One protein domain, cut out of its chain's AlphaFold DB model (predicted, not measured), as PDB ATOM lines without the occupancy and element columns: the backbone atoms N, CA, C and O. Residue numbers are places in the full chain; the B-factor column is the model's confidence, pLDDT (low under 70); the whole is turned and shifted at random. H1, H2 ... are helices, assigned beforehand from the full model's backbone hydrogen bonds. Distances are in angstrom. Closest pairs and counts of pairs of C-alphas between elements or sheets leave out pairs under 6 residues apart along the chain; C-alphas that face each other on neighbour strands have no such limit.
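AT A GLANCE: This is residues 2 to 12 and 33 to 63 of the 70 residues of an uncharacterized protein of Candidatus Magnetomorum sp. HK-1 (UniProt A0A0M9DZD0). A short helix, H1, packs side by side on the later part of one long helix, H2, which makes the longest axis; residues 33 to 45 of H2 stick out past H1 as a free arm. The printed part has 42 residues with two named helices, H1 then H2, and no named strand; the class is all helix. It is only just loose, close to extended, with a radius of gyration of the C-alphas of 13.4 A, and it is a rod spanning 42 by 19 by 10 A.

HOW THE PARTS SIT: H1, residues 4 to 12, and H2, residues 33 to 60, touch, and H2 touches H1 with residues 49 to 60 alone. Their closest C-alphas, those of Glu 11 and Gly 49, are 5.4 A apart. The two run opposite ways at a shallow tilt of 14 degrees. In H1 and H2 every O i to N i+4 pair is within hydrogen-bond range.

IN THESE COORDINATES: H1 begins at C-alpha 4, (-12.700, 17.811, -4.285). H2 measures 40.4 A from C-alpha 33, (-25.650, 41.979, 22.738), to C-alpha 60, (-12.643, 11.628, -0.541); H1 measures 12.3 A.

THE WHOLE: The C-alphas farthest apart, those of Lys 33 and Lys 62, are 42.5 A apart. Residues 13 to 32 are not printed, and C-alphas 12 and 33 are 28.7 A apart across this cut. Residue 2 has a pLDDT under 70.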
ATOM      1  N   ILE A   2     -18.424  18.098  -9.541       66.00
ATOM      2  CA  ILE A   2     -17.541  18.988  -8.769       66.00
ATOM      3  C   ILE A   2     -16.417  18.148  -8.139       66.00
ATOM      4  O   ILE A   2     -16.697  17.246  -7.344       66.00
ATOM      5  N   ASN A   3     -15.165  18.421  -8.511       87.69
ATOM      6  CA  ASN A   3     -13.968  17.772  -7.958       87.69
ATOM      7  C   ASN A   3     -13.719  18.263  -6.512       87.69
ATOM      8  O   ASN A   3     -14.071  19.393  -6.181       87.69
ATOM      9  N   LEU A   4     -13.110  17.435  -5.649       91.69
ATOM     10  CA  LEU A   4     -12.700  17.811  -4.285       91.69
ATOM     11  C   LEU A   4     -12.052  19.204  -4.217       91.69
ATOM     12  O   LEU A   4     -12.449  19.999  -3.376       91.69
ATOM     13  N   HIS A   5     -11.116  19.523  -5.111       93.19
ATOM     14  CA  HIS A   5     -10.428  20.815  -5.141       93.19
ATOM     15  C   HIS A   5     -11.385  21.998  -5.284       93.19
ATOM     16  O   HIS A   5     -11.196  23.009  -4.622       93.19
ATOM     17  N   GLN A   6     -12.432  21.864  -6.099       94.19
ATOM     18  CA  GLN A   6     -13.441  22.912  -6.253       94.19
ATOM     19  C   GLN A   6     -14.265  23.076  -4.974       94.19
ATOM     20  O   GLN A   6     -14.538  24.199  -4.573       94.19
ATOM     21  N   LYS A   7     -14.625  21.971  -4.307       94.50
ATOM     22  CA  LYS A   7     -15.330  22.038  -3.017       94.50
ATOM     23  C   LYS A   7     -14.476  22.704  -1.946       94.50
ATOM     24  O   LYS A   7     -14.968  23.565  -1.239       94.50
ATOM     25  N   LEU A   8     -13.203  22.324  -1.858       96.19
ATOM     26  CA  LEU A   8     -12.268  22.925  -0.912       96.19
ATOM     27  C   LEU A   8     -12.056  24.412  -1.202       96.19
ATOM     28  O   LEU A   8     -12.075  25.198  -0.267       96.19
ATOM     29  N   GLY A   9     -11.903  24.791  -2.475       96.75
ATOM     30  CA  GLY A   9     -11.759  26.191  -2.881       96.75
ATOM     31  C   GLY A   9     -12.921  27.056  -2.398       96.75
ATOM     32  O   GLY A   9     -12.685  28.063  -1.747       96.75
ATOM     33  N   VAL A  10     -14.161  26.599  -2.601       96.12
ATOM     34  CA  VAL A  10     -15.355  27.314  -2.116       96.12
ATOM     35  C   VAL A  10     -15.330  27.506  -0.596       96.12
ATOM     36  O   VAL A  10     -15.626  28.597  -0.120       96.12
ATOM     37  N   GLU A  11     -14.962  26.483   0.181       97.12
ATOM     38  CA  GLU A  11     -14.905  26.635   1.642       97.12
ATOM     39  C   GLU A  11     -13.759  27.552   2.093       97.12
ATOM     40  O   GLU A  11     -13.932  28.314   3.042       97.12
ATOM     41  N   PHE A  12     -12.609  27.527   1.413       97.69
ATOM     42  CA  PHE A  12     -11.522  28.471   1.687       97.69
ATOM     43  C   PHE A  12     -11.933  29.914   1.384       97.69
ATOM     44  O   PHE A  12     -11.694  30.783   2.220       97.69
ATOM     45  N   LYS A  33     -25.226  43.381  22.916       93.81
ATOM     46  CA  LYS A  33     -25.650  41.979  22.738       93.81
ATOM     47  C   LYS A  33     -25.901  41.617  21.270       93.81
ATOM     48  O   LYS A  33     -25.661  40.479  20.884       93.81
ATOM     49  N   LEU A  34     -26.387  42.571  20.472       92.62
ATOM     50  CA  LEU A  34     -26.641  42.363  19.050       92.62
ATOM     51  C   LEU A  34     -25.329  42.185  18.276       92.62
ATOM     52  O   LEU A  34     -25.199  41.238  17.506       92.62
ATOM     53  N   GLU A  35     -24.345  43.046  18.529       91.38
ATOM     54  CA  GLU A  35     -23.024  42.956  17.898       91.38
ATOM     55  C   GLU A  35     -22.292  41.677  18.314       91.38
ATOM     56  O   GLU A  35     -21.743  40.982  17.461       91.38
ATOM     57  N   LEU A  36     -22.367  41.295  19.594       92.56
ATOM     58  CA  LEU A  36     -21.844  40.010  20.070       92.56
ATOM     59  C   LEU A  36     -22.520  38.820  19.374       92.56
ATOM     60  O   LEU A  36     -21.846  37.848  19.039       92.56
ATOM     61  N   GLY A  37     -23.831  38.897  19.123       94.25
ATOM     62  CA  GLY A  37     -24.556  37.898  18.338       94.25
ATOM     63  C   GLY A  37     -24.047  37.800  16.897       94.25
ATOM     64  O   GLY A  37     -23.856  36.694  16.391       94.25
ATOM     65  N   GLY A  38     -23.755  38.939  16.264       93.44
ATOM     66  CA  GLY A  38     -23.126  38.987  14.942       93.44
ATOM     67  C   GLY A  38     -21.736  38.344  14.928       93.44
ATOM     68  O   GLY A  38     -21.458  37.498  14.081       93.44
ATOM     69  N   ILE A  39     -20.890  38.661  15.912       93.19
ATOM     70  CA  ILE A  39     -19.557  38.053  16.058       93.19
ATOM     71  C   ILE A  39     -19.668  36.541  16.269       93.19
ATOM     72  O   ILE A  39     -18.942  35.774  15.637       93.19
ATOM     73  N   ALA A  40     -20.591  36.094  17.124       93.62
ATOM     74  CA  ALA A  40     -20.829  34.673  17.348       93.62
ATOM     75  C   ALA A  40     -21.249  33.955  16.056       93.62
ATOM     76  O   ALA A  40     -20.769  32.853  15.791       93.62
ATOM     77  N   ALA A  41     -22.089  34.585  15.228       95.50
ATOM     78  CA  ALA A  41     -22.480  34.042  13.931       95.50
ATOM     79  C   ALA A  41     -21.292  33.941  12.957       95.50
ATOM     80  O   ALA A  41     -21.121  32.905  12.315       95.50
ATOM     81  N   LEU A  42     -20.427  34.960  12.892       95.25
ATOM     82  CA  LEU A  42     -19.207  34.920  12.073       95.25
ATOM     83  C   LEU A  42     -18.252  33.807  12.529       95.25
ATOM     84  O   LEU A  42     -17.770  33.025  11.714       95.25
ATOM     85  N   LEU A  43     -18.022  33.677  13.838       94.62
ATOM     86  CA  LEU A  43     -17.204  32.594  14.390       94.62
ATOM     87  C   LEU A  43     -17.802  31.221  14.079       94.62
ATOM     88  O   LEU A  43     -17.077  30.302  13.703       94.62
ATOM     89  N   HIS A  44     -19.120  31.074  14.199       95.81
ATOM     90  CA  HIS A  44     -19.808  29.839  13.841       95.81
ATOM     91  C   HIS A  44     -19.619  29.491  12.356       95.81
ATOM     92  O   HIS A  44     -19.280  28.354  12.037       95.81
ATOM     93  N   ASN A  45     -19.741  30.470  11.455       95.38
ATOM     94  CA  ASN A  45     -19.504  30.273  10.022       95.38
ATOM     95  C   ASN A  45     -18.064  29.835   9.724       95.38
ATOM     96  O   ASN A  45     -17.854  28.932   8.913       95.38
ATOM     97  N   LEU A  46     -17.081  30.415  10.420       96.19
ATOM     98  CA  LEU A  46     -15.682  29.998  10.325       96.19
ATOM     99  C   LEU A  46     -15.508  28.521  10.716       96.19
ATOM    100  O   LEU A  46     -14.891  27.756   9.973       96.19
ATOM    101  N   TYR A  47     -16.075  28.104  11.853       96.06
ATOM    102  CA  TYR A  47     -16.022  26.704  12.287       96.06
ATOM    103  C   TYR A  47     -16.709  25.761  11.295       96.06
ATOM    104  O   TYR A  47     -16.148  24.712  10.977       96.06
ATOM    105  N   ASN A  48     -17.865  26.152  10.757       95.38
ATOM    106  CA  ASN A  48     -18.585  25.357   9.762       95.38
ATOM    107  C   ASN A  48     -17.753  25.149   8.488       95.38
ATOM    108  O   ASN A  48     -17.687  24.032   7.977       95.38
ATOM    109  N   GLY A  49     -17.063  26.182   7.990       96.31
ATOM    110  CA  GLY A  49     -16.174  26.041   6.831       96.31
ATOM    111  C   GLY A  49     -15.051  25.023   7.076       96.31
ATOM    112  O   GLY A  49     -14.781  24.162   6.235       96.31
ATOM    113  N   ILE A  50     -14.436  25.059   8.264       96.69
ATOM    114  CA  ILE A  50     -13.394  24.099   8.666       96.69
ATOM    115  C   ILE A  50     -13.963  22.676   8.740       96.69
ATOM    116  O   ILE A  50     -13.364  21.737   8.208       96.69
ATOM    117  N   GLU A  51     -15.131  22.500   9.363       95.00
ATOM    118  CA  GLU A  51     -15.815  21.207   9.447       95.00
ATOM    119  C   GLU A  51     -16.106  20.630   8.053       95.00
ATOM    120  O   GLU A  51     -15.880  19.442   7.798       95.00
ATOM    121  N   GLN A  52     -16.554  21.472   7.122       95.19
ATOM    122  CA  GLN A  52     -16.874  21.064   5.758       95.19
ATOM    123  C   GLN A  52     -15.631  20.631   4.979       95.19
ATOM    124  O   GLN A  52     -15.655  19.582   4.327       95.19
ATOM    125  N   ILE A  53     -14.517  21.358   5.112       96.38
ATOM    126  CA  ILE A  53     -13.214  20.962   4.554       96.38
ATOM    127  C   ILE A  53     -12.823  19.567   5.047       96.38
ATOM    128  O   ILE A  53     -12.543  18.677   4.237       96.38
ATOM    129  N   LEU A  54     -12.851  19.348   6.366       94.25
ATOM    130  CA  LEU A  54     -12.515  18.055   6.964       94.25
ATOM    131  C   LEU A  54     -13.449  16.953   6.451       94.25
ATOM    132  O   LEU A  54     -12.993  15.887   6.033       94.25
ATOM    133  N   THR A  55     -14.747  17.236   6.390       93.00
ATOM    134  CA  THR A  55     -15.765  16.316   5.878       93.00
ATOM    135  C   THR A  55     -15.499  15.922   4.427       93.00
ATOM    136  O   THR A  55     -15.584  14.740   4.078       93.00
ATOM    137  N   TYR A  56     -15.158  16.874   3.555       94.19
ATOM    138  CA  TYR A  56     -14.837  16.584   2.159       94.19
ATOM    139  C   TYR A  56     -13.568  15.739   2.021       94.19
ATOM    140  O   TYR A  56     -13.563  14.790   1.231       94.19
ATOM    141  N   VAL A  57     -12.528  16.027   2.808       93.38
ATOM    142  CA  VAL A  57     -11.284  15.243   2.823       93.38
ATOM    143  C   VAL A  57     -11.546  13.806   3.280       93.38
ATOM    144  O   VAL A  57     -11.134  12.864   2.598       93.38
ATOM    145  N   LEU A  58     -12.280  13.612   4.380       92.81
ATOM    146  CA  LEU A  58     -12.620  12.280   4.892       92.81
ATOM    147  C   LEU A  58     -13.456  11.480   3.885       92.81
ATOM    148  O   LEU A  58     -13.129  10.328   3.590       92.81
ATOM    149  N   LYS A  59     -14.474  12.106   3.280       90.94
ATOM    150  CA  LYS A  59     -15.298  11.482   2.230       90.94
ATOM    151  C   LYS A  59     -14.467  11.087   1.012       90.94
ATOM    152  O   LYS A  59     -14.641   9.987   0.492       90.94
ATOM    153  N   TYR A  60     -13.542  11.941   0.573       92.38
ATOM    154  CA  TYR A  60     -12.643  11.628  -0.541       92.38
ATOM    155  C   TYR A  60     -11.724  10.440  -0.226       92.38
ATOM    156  O   TYR A  60     -11.480   9.595  -1.087       92.38
ATOM    157  N   ARG A  61     -11.265  10.329   1.026       92.31
ATOM    158  CA  ARG A  61     -10.496   9.180   1.526       92.31
ATOM    159  C   ARG A  61     -11.348   7.943   1.829       92.31
ATOM    160  O   ARG A  61     -10.785   6.924   2.211       92.31
ATOM    161  N   LYS A  62     -12.674   8.008   1.638       92.69
ATOM    162  CA  LYS A  62     -13.638   6.947   1.982       92.69
ATOM    163  C   LYS A  62     -13.564   6.522   3.456       92.69
ATOM    164  O   LYS A  62     -13.835   5.372   3.785       92.69
ATOM    165  N   ILE A  63     -13.203   7.454   4.335       92.12
ATOM    166  CA  ILE A  63     -13.186   7.241   5.783       92.12
ATOM    167  C   ILE A  63     -14.587   7.547   6.311       92.12
ATOM    168  O   ILE A  63     -15.156   8.600   6.013       92.12
TER     169      ILE A  63